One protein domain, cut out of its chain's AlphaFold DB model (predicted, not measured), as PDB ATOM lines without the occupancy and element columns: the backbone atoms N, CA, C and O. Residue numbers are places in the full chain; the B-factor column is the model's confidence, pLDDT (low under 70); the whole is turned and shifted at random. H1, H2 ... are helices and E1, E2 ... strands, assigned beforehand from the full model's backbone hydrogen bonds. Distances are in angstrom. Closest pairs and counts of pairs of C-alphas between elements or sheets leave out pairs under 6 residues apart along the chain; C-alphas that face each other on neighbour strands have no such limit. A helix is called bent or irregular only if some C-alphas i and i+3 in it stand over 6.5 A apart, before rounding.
ATOM      1  N   GLN A   3      98.517 143.969 159.644       34.78
ATOM      2  CA  GLN A   3      97.495 143.279 160.451       34.78
ATOM      3  C   GLN A   3      96.742 144.170 161.457       34.78
ATOM      4  O   GLN A   3      95.601 143.866 161.786       34.78
ATOM      5  N   HIS A   4      97.330 145.271 161.940       41.72
ATOM      6  CA  HIS A   4      96.701 146.067 163.007       41.72
ATOM      7  C   HIS A   4      95.487 146.887 162.529       41.72
ATOM      8  O   HIS A   4      94.533 147.051 163.280       41.72
ATOM      9  N   LEU A   5      95.475 147.356 161.274       47.91
ATOM     10  CA  LEU A   5      94.359 148.141 160.723       47.91
ATOM     11  C   LEU A   5      93.124 147.290 160.389       47.91
ATOM     12  O   LEU A   5      92.005 147.788 160.457       47.91
ATOM     13  N   GLN A   6      93.306 146.004 160.071       47.25
ATOM     14  CA  GLN A   6      92.192 145.105 159.739       47.25
ATOM     15  C   GLN A   6      91.312 144.753 160.947       47.25
ATOM     16  O   GLN A   6      90.147 144.416 160.760       47.25
ATOM     17  N   LEU A   7      91.831 144.859 162.173       42.84
ATOM     18  CA  LEU A   7      91.115 144.447 163.385       42.84
ATOM     19  C   LEU A   7      90.127 145.500 163.912       42.84
ATOM     20  O   LEU A   7      89.195 145.143 164.623       42.84
ATOM     21  N   ALA A   8      90.304 146.778 163.565       59.19
ATOM     22  CA  ALA A   8      89.505 147.869 164.129       59.19
ATOM     23  C   ALA A   8      88.191 148.152 163.372       59.19
ATOM     24  O   ALA A   8      87.347 148.863 163.903       59.19
ATOM     25  N   ALA A   9      88.029 147.626 162.147       61.28
ATOM     26  CA  ALA A   9      86.891 147.883 161.250       61.28
ATOM     27  C   ALA A   9      86.362 149.340 161.307       61.28
ATOM     28  O   ALA A   9      85.182 149.550 161.593       61.28
ATOM     29  N   PRO A  10      87.216 150.350 161.054       68.81
ATOM     30  CA  PRO A  10      86.821 151.748 161.187       68.81
ATOM     31  C   PRO A  10      85.660 152.103 160.244       68.81
ATOM     32  O   PRO A  10      85.532 151.537 159.146       68.81
ATOM     33  N   ALA A  11      84.804 153.019 160.704       72.31
ATOM     34  CA  ALA A  11      83.695 153.560 159.924       72.31
ATOM     35  C   ALA A  11      84.219 154.352 158.715       72.31
ATOM     36  O   ALA A  11      85.291 154.946 158.780       72.31
ATOM     37  N   ASP A  12      83.468 154.325 157.618       76.44
ATOM     38  CA  ASP A  12      83.756 155.079 156.395       76.44
ATOM     39  C   ASP A  12      83.005 156.428 156.446       76.44
ATOM     40  O   ASP A  12      81.858 156.430 156.909       76.44
ATOM     41  N   PRO A  13      83.595 157.551 155.991       87.25
ATOM     42  CA  PRO A  13      84.918 157.680 155.376       87.25
ATOM     43  C   PRO A  13      86.089 157.759 156.372       87.25
ATOM     44  O   PRO A  13      85.929 158.154 157.525       87.25
ATOM     45  N   LEU A  14      87.296 157.402 155.917       90.44
ATOM     46  CA  LEU A  14      88.516 157.415 156.732       90.44
ATOM     47  C   LEU A  14      89.288 158.729 156.610       90.44
ATOM     48  O   LEU A  14      89.618 159.174 155.510       90.44
ATOM     49  N   VAL A  15      89.694 159.280 157.751       92.31
ATOM     50  CA  VAL A  15      90.745 160.302 157.829       92.31
ATOM     51  C   VAL A  15      92.044 159.635 158.264       92.31
ATOM     52  O   VAL A  15      92.079 158.910 159.260       92.31
ATOM     53  N   VAL A  16      93.118 159.863 157.509       93.75
ATOM     54  CA  VAL A  16      94.433 159.280 157.798       93.75
ATOM     55  C   VAL A  16      95.313 160.328 158.467       93.75
ATOM     56  O   VAL A  16      95.580 161.382 157.894       93.75
ATOM     57  N   VAL A  17      95.786 160.021 159.674       95.44
ATOM     58  CA  VAL A  17      96.615 160.931 160.472       95.44
ATOM     59  C   VAL A  17      98.053 160.429 160.520       95.44
ATOM     60  O   VAL A  17      98.295 159.256 160.808       95.44
ATOM     61  N   GLY A  18      99.009 161.312 160.240       94.38
ATOM     62  CA  GLY A  18     100.441 161.025 160.296       94.38
ATOM     63  C   GLY A  18     101.156 162.022 161.185       94.38
ATOM     64  O   GLY A  18     100.968 163.225 161.031       94.38
ATOM     65  N   HIS A  19     101.989 161.518 162.092       94.75
ATOM     66  CA  HIS A  19     102.783 162.334 163.004       94.75
ATOM     67  C   HIS A  19     104.273 162.151 162.778       94.75
ATOM     68  O   HIS A  19     104.739 161.034 162.522       94.75
ATOM     69  N   GLY A  20     105.008 163.254 162.885       93.12
ATOM     70  CA  GLY A  20     106.451 163.268 162.733       93.12
ATOM     71  C   GLY A  20     106.909 162.637 161.412       93.12
ATOM     72  O   GLY A  20     106.428 162.970 160.323       93.12
ATOM     73  N   SER A  21     107.832 161.678 161.495       92.19
ATOM     74  CA  SER A  21     108.400 161.012 160.317       92.19
ATOM     75  C   SER A  21     107.422 160.083 159.591       92.19
ATOM     76  O   SER A  21     107.736 159.616 158.503       92.19
ATOM     77  N   ALA A  22     106.218 159.834 160.120       93.06
ATOM     78  CA  ALA A  22     105.218 159.007 159.442       93.06
ATOM     79  C   ALA A  22     104.450 159.746 158.329       93.06
ATOM     80  O   ALA A  22     103.825 159.093 157.493       93.06
ATOM     81  N   GLY A  23     104.487 161.084 158.292       94.75
ATOM     82  CA  GLY A  23     103.758 161.895 157.304       94.75
ATOM     83  C   GLY A  23     103.968 161.473 155.836       94.75
ATOM     84  O   GLY A  23     102.989 161.265 155.116       94.75
ATOM     85  N   PRO A  24     105.205 161.236 155.369       95.06
ATOM     86  CA  PRO A  24     105.481 160.828 153.993       95.06
ATOM     87  C   PRO A  24     104.875 159.474 153.601       95.06
ATOM     88  O   PRO A  24     104.748 159.184 152.415       95.06
ATOM     89  N   LEU A  25     104.480 158.649 154.577       94.50
ATOM     90  CA  LEU A  25     103.890 157.331 154.342       94.50
ATOM     91  C   LEU A  25     102.373 157.391 154.111       94.50
ATOM     92  O   LEU A  25     101.792 156.417 153.621       94.50
ATOM     93  N   LEU A  26     101.719 158.513 154.439       94.94
ATOM     94  CA  LEU A  26     100.263 158.637 154.339       94.94
ATOM     95  C   LEU A  26      99.704 158.390 152.926       94.94
ATOM     96  O   LEU A  26      98.709 157.669 152.834       94.94
ATOM     97  N   PRO A  27     100.315 158.890 151.828       93.69
ATOM     98  CA  PRO A  27      99.817 158.623 150.476       93.69
ATOM     99  C   PRO A  27      99.789 157.125 150.145       93.69
ATOM    100  O   PRO A  27      98.809 156.612 149.600       93.69
ATOM    101  N   ALA A  28     100.839 156.391 150.524       92.81
ATOM    102  CA  ALA A  28     100.913 154.950 150.299       92.81
ATOM    103  C   ALA A  28      99.891 154.190 151.153       92.81
ATOM    104  O   ALA A  28      99.213 153.294 150.645       92.81
ATOM    105  N   LEU A  29      99.727 154.583 152.421       92.56
ATOM    106  CA  LEU A  29      98.719 154.003 153.306       92.56
ATOM    107  C   LEU A  29      97.303 154.205 152.749       92.56
ATOM    108  O   LEU A  29      96.541 153.245 152.650       92.56
ATOM    109  N   ALA A  30      96.962 155.425 152.329       91.69
ATOM    110  CA  ALA A  30      95.672 155.738 151.722       91.69
ATOM    111  C   ALA A  30      95.430 154.959 150.424       91.69
ATOM    112  O   ALA A  30      94.339 154.423 150.223       91.69
ATOM    113  N   ARG A  31      96.451 154.800 149.575       90.88
ATOM    114  CA  ARG A  31      96.362 153.947 148.382       90.88
ATOM    115  C   ARG A  31      96.006 152.502 148.737       90.88
ATOM    116  O   ARG A  31      95.148 151.916 148.080       90.88
ATOM    117  N   THR A  32      96.622 151.933 149.775       90.88
ATOM    118  CA  THR A  32      96.281 150.582 150.250       90.88
ATOM    119  C   THR A  32      94.841 150.504 150.761       90.88
ATOM    120  O   THR A  32      94.147 149.540 150.447       90.88
ATOM    121  N   GLN A  33      94.359 151.517 151.489       90.81
ATOM    122  CA  GLN A  33      92.969 151.555 151.964       90.81
ATOM    123  C   GLN A  33      91.962 151.629 150.809       90.81
ATOM    124  O   GLN A  33      90.989 150.875 150.795       90.81
ATOM    125  N   ARG A  34      92.226 152.461 149.794       90.06
ATOM    126  CA  ARG A  34      91.372 152.552 148.598       90.06
ATOM    127  C   ARG A  34      91.363 151.263 147.787       90.06
ATOM    128  O   ARG A  34      90.304 150.839 147.339       90.06
ATOM    129  N   ALA A  35      92.510 150.595 147.651       90.62
ATOM    130  CA  ALA A  35      92.574 149.270 147.029       90.62
ATOM    131  C   ALA A  35      91.752 148.221 147.804       90.62
ATOM    132  O   ALA A  35      91.246 147.273 147.209       90.62
ATOM    133  N   GLY A  36      91.582 148.415 149.116       88.81
ATOM    134  CA  GLY A  36      90.671 147.650 149.971       88.81
ATOM    135  C   GLY A  36      89.211 148.126 149.956       88.81
ATOM    136  O   GLY A  36      88.424 147.643 150.766       88.81
ATOM    137  N   GLY A  37      88.845 149.068 149.080       89.25
ATOM    138  CA  GLY A  37      87.480 149.579 148.923       89.25
ATOM    139  C   GLY A  37      87.050 150.633 149.947       89.25
ATOM    140  O   GLY A  37      85.855 150.880 150.073       89.25
ATOM    141  N   ARG A  38      87.980 151.236 150.699       89.25
ATOM    142  CA  ARG A  38      87.677 152.294 151.682       89.25
ATOM    143  C   ARG A  38      87.764 153.687 151.066       89.25
ATOM    144  O   ARG A  38      88.640 153.937 150.234       89.25
ATOM    145  N   HIS A  39      86.909 154.604 151.513       91.12
ATOM    146  CA  HIS A  39      86.969 156.007 151.122       91.12
ATOM    147  C   HIS A  39      87.921 156.776 152.048       91.12
ATOM    148  O   HIS A  39      87.919 156.591 153.263       91.12
ATOM    149  N   ILE A  40      88.759 157.639 151.470       92.44
ATOM    150  CA  ILE A  40      89.647 158.536 152.216       92.44
ATOM    151  C   ILE A  40      89.056 159.944 152.144       92.44
ATOM    152  O   ILE A  40      89.131 160.570 151.089       92.44
ATOM    153  N   ALA A  41      88.495 160.426 153.255       93.12
ATOM    154  CA  ALA A  41      87.955 161.784 153.382       93.12
ATOM    155  C   ALA A  41      89.056 162.853 153.422       93.12
ATOM    156  O   ALA A  41      88.845 163.984 152.990       93.12
ATOM    157  N   GLY A  42      90.248 162.505 153.914       94.81
ATOM    158  CA  GLY A  42      91.368 163.436 153.944       94.81
ATOM    159  C   GLY A  42      92.562 162.968 154.764       94.81
ATOM    160  O   GLY A  42      92.599 161.854 155.298       94.81
ATOM    161  N   TYR A  43      93.541 163.860 154.852       96.31
ATOM    162  CA  TYR A  43      94.807 163.662 155.546       96.31
ATOM    163  C   TYR A  43      95.003 164.732 156.618       96.31
ATOM    164  O   TYR A  43      94.806 165.917 156.349       96.31
ATOM    165  N   VAL A  44      95.465 164.329 157.800       97.25
ATOM    166  CA  VAL A  44      95.923 165.261 158.840       97.25
ATOM    167  C   VAL A  44      97.384 164.976 159.164       97.25
ATOM    168  O   VAL A  44      97.752 163.860 159.531       97.25
ATOM    169  N   PHE A  45      98.223 165.994 159.029       97.31
ATOM    170  CA  PHE A  45      99.640 165.949 159.378       97.31
ATOM    171  C   PHE A  45      99.841 166.638 160.724       97.31
ATOM    172  O   PHE A  45      99.485 167.800 160.850       97.31
ATOM    173  N   VAL A  46     100.403 165.954 161.718       97.12
ATOM    174  CA  VAL A  46     100.674 166.524 163.050       97.12
ATOM    175  C   VAL A  46     102.179 166.646 163.218       97.12
ATOM    176  O   VAL A  46     102.855 165.617 163.259       97.12
ATOM    177  N   ASP A  47     102.709 167.870 163.226       96.62
ATOM    178  CA  ASP A  47     104.157 168.154 163.299       96.62
ATOM    179  C   ASP A  47     104.999 167.256 162.369       96.62
ATOM    180  O   ASP A  47     106.105 166.816 162.682       96.62
ATOM    181  N   ALA A  48     104.416 166.894 161.224       96.25
ATOM    182  CA  ALA A  48     104.916 165.823 160.382       96.25
ATOM    183  C   ALA A  48     105.684 166.363 159.182       96.25
ATOM    184  O   ALA A  48     105.355 167.420 158.633       96.25
ATOM    185  N   THR A  49     106.659 165.581 158.716       95.75
ATOM    186  CA  THR A  49     107.284 165.840 157.415       95.75
ATOM    187  C   THR A  49     106.255 165.622 156.303       95.75
ATOM    188  O   THR A  49     105.434 164.703 156.356       95.75
ATOM    189  N   LEU A  50     106.266 166.485 155.285       95.56
ATOM    190  CA  LEU A  50     105.280 166.415 154.207       95.56
ATOM    191  C   LEU A  50     105.810 165.600 153.021       95.56
ATOM    192  O   LEU A  50     106.964 165.804 152.627       95.56
ATOM    193  N   PRO A  51     104.966 164.768 152.374       93.62
ATOM    194  CA  PRO A  51     105.320 164.120 151.119       93.62
ATOM    195  C   PRO A  51     105.804 165.137 150.077       93.62
ATOM    196  O   PRO A  51     105.272 166.257 149.966       93.62
ATOM    197  N   ARG A  52     106.819 164.731 149.308       87.50
ATOM    198  CA  ARG A  52     107.371 165.477 148.175       87.50
ATOM    199  C   ARG A  52     107.292 164.637 146.896       87.50
ATOM    200  O   ARG A  52     107.390 163.413 146.987       87.50
ATOM    201  N   PRO A  53     107.120 165.264 145.720       79.12
ATOM    202  CA  PRO A  53     107.207 164.558 144.447       79.12
ATOM    203  C   PRO A  53     108.605 163.969 144.218       79.12
ATOM    204  O   PRO A  53     109.607 164.615 144.523       79.12
ATOM    205  N   GLY A  54     108.658 162.787 143.604       84.38
ATOM    206  CA  GLY A  54     109.907 162.109 143.247       84.38
ATOM    207  C   GLY A  54     110.476 161.201 144.347       84.38
ATOM    208  O   GLY A  54     109.904 161.097 145.433       84.38
ATOM    209  N   PRO A  55     111.577 160.488 144.050       86.94
ATOM    210  CA  PRO A  55     112.257 159.647 145.030       86.94
ATOM    211  C   PRO A  55     112.884 160.520 146.125       86.94
ATOM    212  O   PRO A  55     113.643 161.440 145.829       86.94
ATOM    213  N   THR A  56     112.561 160.230 147.385       93.62
ATOM    214  CA  THR A  56     113.087 160.932 148.566       93.62
ATOM    215  C   THR A  56     113.258 159.940 149.711       93.62
ATOM    216  O   THR A  56     112.494 158.982 149.806       93.62
ATOM    217  N   PRO A 129     108.019 155.482 149.727       90.31
ATOM    218  CA  PRO A 129     107.039 155.216 148.688       90.31
ATOM    219  C   PRO A 129     106.705 156.500 147.914       90.31
ATOM    220  O   PRO A 129     106.420 157.528 148.533       90.31
ATOM    221  N   PRO A 130     106.713 156.472 146.571       85.75
ATOM    222  CA  PRO A 130     106.493 157.677 145.790       85.75
ATOM    223  C   PRO A 130     105.046 158.161 145.948       85.75
ATOM    224  O   PRO A 130     104.094 157.392 145.787       85.75
ATOM    225  N   ALA A 131     104.875 159.456 146.211       85.38
ATOM    226  CA  ALA A 131     103.573 160.114 146.317       85.38
ATOM    227  C   ALA A 131     103.033 160.524 144.927       85.38
ATOM    228  O   ALA A 131     102.799 161.701 144.662       85.38
ATOM    229  N   ILE A 132     102.910 159.557 144.008       78.94
ATOM    230  CA  ILE A 132     102.398 159.787 142.643       78.94
ATOM    231  C   ILE A 132     100.927 160.229 142.722       78.94
ATOM    232  O   ILE A 132     100.161 159.634 143.477       78.94
ATOM    233  N   ASP A 133     100.557 161.255 141.949       78.94
ATOM    234  CA  ASP A 133      99.195 161.816 141.850       78.94
ATOM    235  C   ASP A 133      98.604 162.339 143.178       78.94
ATOM    236  O   ASP A 133      97.390 162.425 143.348       78.94
ATOM    237  N   TRP A 134      99.468 162.711 144.126       85.25
ATOM    238  CA  TRP A 134      99.090 163.238 145.440       85.25
ATOM    239  C   TRP A 134      99.225 164.780 145.515       85.25
ATOM    240  O   TRP A 134     100.175 165.319 144.936       85.25
ATOM    241  N   PRO A 135      98.368 165.510 146.272       90.44
ATOM    242  CA  PRO A 135      97.253 165.034 147.099       90.44
ATOM    243  C   PRO A 135      95.982 164.720 146.308       90.44
ATOM    244  O   PRO A 135      95.553 165.490 145.457       90.44
ATOM    245  N   ASP A 136      95.350 163.602 146.659       90.31
ATOM    246  CA  ASP A 136      94.120 163.080 146.047       90.31
ATOM    247  C   ASP A 136      92.887 163.180 146.970       90.31
ATOM    248  O   ASP A 136      91.801 162.713 146.633       90.31
ATOM    249  N   ALA A 137      93.060 163.779 148.148       93.25
ATOM    250  CA  ALA A 137      92.013 164.164 149.089       93.25
ATOM    251  C   ALA A 137      92.480 165.401 149.886       93.25
ATOM    252  O   ALA A 137      93.688 165.677 149.924       93.25
ATOM    253  N   PRO A 138      91.567 166.157 150.523       95.69
ATOM    254  CA  PRO A 138      91.927 167.340 151.300       95.69
ATOM    255  C   PRO A 138      92.948 167.049 152.400       95.69
ATOM    256  O   PRO A 138      92.976 165.969 152.990       95.69
ATOM    257  N   CYS A 139      93.814 168.025 152.647       96.88
ATOM    258  CA  CYS A 139      94.901 167.937 153.612       96.88
ATOM    259  C   CYS A 139      94.767 169.069 154.628       96.88
ATOM    260  O   CYS A 139      94.517 170.210 154.244       96.88
ATOM    261  N   ALA A 140      94.996 168.758 155.900       97.88
ATOM    262  CA  ALA A 140      95.143 169.723 156.980       97.88
ATOM    263  C   ALA A 140      96.443 169.453 157.755       97.88
ATOM    264  O   ALA A 140      96.975 168.338 157.740       97.88
ATOM    265  N   TYR A 141      96.956 170.478 158.428       98.38
ATOM    266  CA  TYR A 141      98.144 170.390 159.272       98.38
ATOM    267  C   TYR A 141      97.822 170.853 160.693       98.38
ATOM    268  O   TYR A 141      97.141 171.856 160.878       98.38
ATOM    269  N   VAL A 142      98.346 170.153 161.688       98.31
ATOM    270  CA  VAL A 142      98.337 170.542 163.097       98.31
ATOM    271  C   VAL A 142      99.766 170.872 163.481       98.31
ATOM    272  O   VAL A 142     100.656 170.035 163.320       98.31
ATOM    273  N   HIS A 143      99.963 172.088 163.968       98.06
ATOM    274  CA  HIS A 143     101.224 172.552 164.515       98.06
ATOM    275  C   HIS A 143     101.069 172.697 166.030       98.06
ATOM    276  O   HIS A 143     100.274 173.513 166.498       98.06
ATOM    277  N   THR A 144     101.786 171.874 166.796       95.38
ATOM    278  CA  THR A 144     101.693 171.888 168.270       95.38
ATOM    279  C   THR A 144     102.726 172.807 168.920       95.38
ATOM    280  O   THR A 144     102.695 173.042 170.132       95.38
ATOM    281  N   GLY A 145     103.687 173.299 168.133       91.94
ATOM    282  CA  GLY A 145     104.865 174.010 168.624       91.94
ATOM    283  C   GLY A 145     105.839 173.125 169.413       91.94
ATOM    284  O   GLY A 145     106.802 173.644 169.977       91.94
ATOM    285  N   GLN A 146     105.606 171.809 169.486       88.38
ATOM    286  CA  GLN A 146     106.538 170.861 170.090       88.38
ATOM    287  C   GLN A 146     107.516 170.326 169.036       88.38
ATOM    288  O   GLN A 146     107.135 170.111 167.884       88.38
ATOM    289  N   PRO A 147     108.782 170.062 169.404       87.38
ATOM    290  CA  PRO A 147     109.714 169.424 168.488       87.38
ATOM    291  C   PRO A 147     109.251 167.997 168.162       87.38
ATOM    292  O   PRO A 147     108.931 167.215 169.058       87.38
ATOM    293  N   ALA A 148     109.297 167.632 166.880       87.88
ATOM    294  CA  ALA A 148     109.078 166.268 166.405       87.88
ATOM    295  C   ALA A 148     110.423 165.666 165.953       87.88
ATOM    296  O   ALA A 148     110.901 165.987 164.860       87.88
ATOM    297  N   PRO A 149     111.072 164.807 166.767       84.94
ATOM    298  CA  PRO A 149     112.423 164.344 166.468       84.94
ATOM    299  C   PRO A 149     112.525 163.667 165.096       84.94
ATOM    300  O   PRO A 149     111.680 162.848 164.723       84.94
ATOM    301  N   GLY A 150     113.578 164.015 164.350       86.38
ATOM    302  CA  GLY A 150     113.821 163.500 163.005       86.38
ATOM    303  C   GLY A 150     112.955 164.122 161.906       86.38
ATOM    304  O   GLY A 150     112.976 163.642 160.774       86.38
ATOM    305  N   CYS A 151     112.205 165.183 162.218       91.38
ATOM    306  CA  CYS A 151     111.462 165.968 161.229       91.38
ATOM    307  C   CYS A 151     112.143 167.292 160.874       91.38
ATOM    308  O   CYS A 151     111.731 167.936 159.907       91.38
ATOM    309  N   GLY A 152     113.183 167.682 161.616       91.50
ATOM    310  CA  GLY A 152     113.787 169.005 161.523       91.50
ATOM    311  C   GLY A 152     112.880 170.085 162.110       91.50
ATOM    312  O   GLY A 152     112.090 169.828 163.018       91.50
ATOM    313  N   ASP A 153     112.976 171.293 161.556       93.50
ATOM    314  CA  ASP A 153     112.120 172.425 161.917       93.50
ATOM    315  C   ASP A 153     110.638 172.121 161.595       93.50
ATOM    316  O   ASP A 153     110.245 172.004 160.432       93.50
ATOM    317  N   VAL A 154     109.795 171.996 162.622       93.06
ATOM    318  CA  VAL A 154     108.347 171.778 162.449       93.06
ATOM    319  C   VAL A 154     107.643 173.022 161.897       93.06
ATOM    320  O   VAL A 154     106.712 172.888 161.095       93.06
ATOM    321  N   ASP A 155     108.156 174.227 162.174       96.81
ATOM    322  CA  ASP A 155     107.626 175.460 161.592       96.81
ATOM    323  C   ASP A 155     107.854 175.489 160.073       96.81
ATOM    324  O   ASP A 155     107.035 176.024 159.317       96.81
ATOM    325  N   PHE A 156     108.954 174.899 159.585       97.31
ATOM    326  CA  PHE A 156     109.206 174.752 158.149       97.31
ATOM    327  C   PHE A 156     108.088 173.961 157.464       97.31
ATOM    328  O   PHE A 156     107.599 174.366 156.402       97.31
ATOM    329  N   TRP A 157     107.634 172.870 158.079       97.38
ATOM    330  CA  TRP A 157     106.561 172.047 157.528       97.38
ATOM    331  C   TRP A 157     105.193 172.713 157.642       97.38
ATOM    332  O   TRP A 157     104.448 172.695 156.658       97.38
ATOM    333  N   ALA A 158     104.903 173.402 158.749       98.12
ATOM    334  CA  ALA A 158     103.700 174.221 158.882       98.12
ATOM    335  C   ALA A 158     103.645 175.335 157.814       98.12
ATOM    336  O   ALA A 158     102.620 175.541 157.159       98.12
ATOM    337  N   ARG A 159     104.765 176.031 157.552       98.12
ATOM    338  CA  ARG A 159     104.878 177.005 156.445       98.12
ATOM    339  C   ARG A 159     104.675 176.344 155.080       98.12
ATOM    340  O   ARG A 159     103.978 176.903 154.233       98.12
ATOM    341  N   SER A 160     105.238 175.153 154.862       97.12
ATOM    342  CA  SER A 160     105.042 174.410 153.613       97.12
ATOM    343  C   SER A 160     103.574 174.019 153.411       97.12
ATOM    344  O   SER A 160     103.062 174.199 152.306       97.12
ATOM    345  N   ALA A 161     102.864 173.581 154.455       97.44
ATOM    346  CA  ALA A 161     101.427 173.306 154.397       97.44
ATOM    347  C   ALA A 161     100.620 174.554 153.994       97.44
ATOM    348  O   ALA A 161      99.843 174.500 153.039       97.44
ATOM    349  N   ARG A 162     100.890 175.714 154.617       97.81
ATOM    350  CA  ARG A 162     100.256 176.996 154.243       97.81
ATOM    351  C   ARG A 162     100.504 177.363 152.782       97.81
ATOM    352  O   ARG A 162      99.581 177.776 152.091       97.81
ATOM    353  N   SER A 163     101.732 177.176 152.290       97.50
ATOM    354  CA  SER A 163     102.076 177.481 150.890       97.50
ATOM    355  C   SER A 163     101.315 176.621 149.872       97.50
ATOM    356  O   SER A 163     101.120 177.046 148.736       97.50
ATOM    357  N   ARG A 164     100.846 175.435 150.286       95.06
ATOM    358  CA  ARG A 164      99.992 174.533 149.496       95.06
ATOM    359  C   ARG A 164      98.498 174.866 149.623       95.06
ATOM    360  O   ARG A 164      97.675 174.166 149.041       95.06
ATOM    361  N   GLY A 165      98.144 175.907 150.381       96.38
ATOM    362  CA  GLY A 165      96.763 176.308 150.652       96.38
ATOM    363  C   GLY A 165      96.045 175.423 151.673       96.38
ATOM    364  O   GLY A 165      94.819 175.445 151.727       96.38
ATOM    365  N   TRP A 166      96.775 174.624 152.458       96.81
ATOM    366  CA  TRP A 166      96.161 173.746 153.452       96.81
ATOM    367  C   TRP A 166      95.857 174.501 154.750       96.81
ATOM    368  O   TRP A 166      96.692 175.298 155.193       96.81
ATOM    369  N   PRO A 167      94.704 174.238 155.389       97.94
ATOM    370  CA  PRO A 167      94.414 174.702 156.740       97.94
ATOM    371  C   PRO A 167      95.504 174.255 157.719       97.94
ATOM    372  O   PRO A 167      95.933 173.098 157.693       97.94
ATOM    373  N   VAL A 168      95.945 175.180 158.573       98.38
ATOM    374  CA  VAL A 168      96.914 174.912 159.640       98.38
ATOM    375  C   VAL A 168      96.306 175.303 160.977       98.38
ATOM    376  O   VAL A 168      96.033 176.481 161.207       98.38
ATOM    377  N   THR A 169      96.121 174.311 161.838       98.12
ATOM    378  CA  THR A 169      95.608 174.456 163.198       98.12
ATOM    379  C   THR A 169      96.785 174.578 164.160       98.12
ATOM    380  O   THR A 169      97.584 173.651 164.274       98.12
ATOM    381  N   GLU A 170      96.894 175.715 164.839       97.69
ATOM    382  CA  GLU A 170      97.854 175.931 165.928       97.69
ATOM    383  C   GLU A 170      97.214 175.453 167.235       97.69
ATOM    384  O   GLU A 170      96.302 176.103 167.746       97.69
ATOM    385  N   GLU A 171      97.636 174.301 167.748       97.00
ATOM    386  CA  GLU A 171      97.042 173.692 168.943       97.00
ATOM    387  C   GLU A 171      98.073 172.798 169.654       97.00
ATOM    388  O   GLU A 171      98.468 171.777 169.086       97.00
ATOM    389  N   PRO A 172      98.515 173.151 170.878       93.88
ATOM    390  CA  PRO A 172      99.520 172.387 171.618       93.88
ATOM    391  C   PRO A 172      99.124 170.948 171.955       93.88
ATOM    392  O   PRO A 172     100.006 170.092 172.042       93.88
ATOM    393  N   ASP A 173      97.835 170.662 172.174       92.31
ATOM    394  CA  ASP A 173      97.372 169.284 172.349       92.31
ATOM    395  C   ASP A 173      97.091 168.651 170.977       92.31
ATOM    396  O   ASP A 173      96.076 168.948 170.340       92.31
ATOM    397  N   PRO A 174      97.919 167.702 170.519       89.62
ATOM    398  CA  PRO A 174      97.773 167.155 169.181       89.62
ATOM    399  C   PRO A 174      96.438 166.435 168.955       89.62
ATOM    400  O   PRO A 174      95.944 166.426 167.828       89.62
ATOM    401  N   LEU A 175      95.818 165.841 169.984       90.50
ATOM    402  CA  LEU A 175      94.502 165.217 169.814       90.50
ATOM    403  C   LEU A 175      93.416 166.270 169.594       90.50
ATOM    404  O   LEU A 175      92.529 166.068 168.761       90.50
ATOM    405  N   GLN A 176      93.495 167.395 170.300       92.62
ATOM    406  CA  GLN A 176      92.578 168.516 170.105       92.62
ATOM    407  C   GLN A 176      92.809 169.178 168.748       92.62
ATOM    408  O   GLN A 176      91.842 169.455 168.041       92.62
ATOM    409  N   GLY A 177      94.068 169.316 168.329       94.00
ATOM    410  CA  GLY A 177      94.414 169.852 167.017       94.00
ATOM    411  C   GLY A 177      93.894 168.976 165.880       94.00
ATOM    412  O   GLY A 177      93.325 169.489 164.913       94.00
ATOM    413  N   VAL A 178      94.006 167.646 166.007       94.12
ATOM    414  CA  VAL A 178      93.418 166.705 165.041       94.12
ATOM    415  C   VAL A 178      91.905 166.875 164.990       94.12
ATOM    416  O   VAL A 178      91.365 167.005 163.896       94.12
ATOM    417  N   ARG A 179      91.226 166.919 166.144       93.88
ATOM    418  CA  ARG A 179      89.766 167.090 166.212       93.88
ATOM    419  C   ARG A 179      89.306 168.390 165.558       93.88
ATOM    420  O   ARG A 179      88.393 168.340 164.746       93.88
ATOM    421  N   ALA A 180      89.957 169.511 165.864       94.19
ATOM    422  CA  ALA A 180      89.654 170.804 165.256       94.19
ATOM    423  C   ALA A 180      89.902 170.800 163.736       94.19
ATOM    424  O   ALA A 180      89.149 171.397 162.975       94.19
ATOM    425  N   SER A 181      90.915 170.065 163.272       93.81
ATOM    426  CA  SER A 181      91.229 169.974 161.841       93.81
ATOM    427  C   SER A 181      90.203 169.173 161.036       93.81
ATOM    428  O   SER A 181      90.143 169.334 159.818       93.81
ATOM    429  N   LEU A 182      89.387 168.327 161.680       91.44
ATOM    430  CA  LEU A 182      88.325 167.583 160.997       91.44
ATOM    431  C   LEU A 182      87.244 168.512 160.431       91.44
ATOM    432  O   LEU A 182      86.707 168.208 159.372       91.44
ATOM    433  N   ASP A 183      86.999 169.667 161.058       90.31
ATOM    434  CA  ASP A 183      86.032 170.667 160.578       90.31
ATOM    435  C   ASP A 183      86.445 171.294 159.230       90.31
ATOM    436  O   ASP A 183      85.648 171.955 158.561       90.31
ATOM    437  N   HIS A 184      87.701 171.094 158.819       86.62
ATOM    438  CA  HIS A 184      88.241 171.562 157.545       86.62
ATOM    439  C   HIS A 184      88.253 170.497 156.443       86.62
ATOM    440  O   HIS A 184      88.569 170.815 155.293       86.62
TER     441      HIS A 184
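AT A GLANCE: This is residues 3 to 56 and 129 to 184 of the 187 residues of an uncharacterized protein of Phytoactinopolyspora alkaliphila (UniProt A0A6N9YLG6). A twisted sheet of four parallel strands forms the middle layer of this domain, with H2 and H3 over one face and H4 over the other. Little H1 lies away from the sheet, at the first printed residues. The printed part has 110 residues, with four named helices and four named strands in the order H1 E1 H2 E2 E3 H3 E4 H4, and the sheet's order is E1 E2 E3 E4. The class is mixed, helices and strands; the whole is compact, with a radius of gyration of the C-alphas of 13.5 A and spans of 35 by 32 by 26 A.

IN THESE COORDINATES: Find C-alpha 3 at (97.495, 143.279, 160.451), where H1, residues 3 to 6, begins. E1, residues 14 to 19, runs 16.3 A from C-alpha 14 at (88.516, 157.415, 156.732). H2, residues 20 to 35, follows with no residue between and covers 25.2 A; it is irregular, with C-alphas 24 and 27 7.0 A apart, and has a kink of 42 degrees near residue 27. E2, residues 40 to 46, covers 17.4 A. After the cut come E3, residues 139 to 143, 13.4 A; H3, residues 154 to 163, 14.3 A; E4, residues 168 to 170, 6.4 A; and H4, residues 174 to 182, 12.5 A, ending with C-alpha 182 at (88.325, 167.583, 160.997).

HOW THE PARTS SIT: Start at edge strand E1, parallel to E2 at 18 degrees, with N 18 and O 44 2.9 A apart, within hydrogen-bond range. E2 and E3 are parallel at 21 degrees, with N 142 and O 45 at 2.7 A; E3 and E4 at 22 degrees, with N 169 and O 141 at 2.8 A. E1, H2, E2 and E3, H3, E4 are strand-helix-strand units, each a helix between two parallel neighbour strands, with right-handed crossovers. H2 runs along E1, at 11 degrees on the local plane and a height over the sheet of 7.9 A; its closest C-alphas to E1 are Leu 26 and Gly 18, 6.4 A. On the same face, H3 is slantwise over E3 at 34 degrees on the local plane, height 9.0 A. On the opposite face, H4 is over E3 and, only just, with 3 of its C-alphas, E2; the closest C-alphas of E3 and H4 are Val 142 and Gly 177, 5.6 A. H1 is not on the sheet. In H3 and H4 every O i to N i+4 pair is within hydrogen-bond range; in H2, 7 of 12 are, and H1 is too short for one.

THE WHOLE: The C-alphas of Leu 7 and Ser 163, 37.0 A apart, are the two farthest apart. Residues 57 to 128 are not printed; C-alphas 56 and 129 are 8.3 A apart across the cut. Of the links printed whole, none is long. The mean pLDDT of the printed part is 89.3, and residues 3 to 10 are under 70.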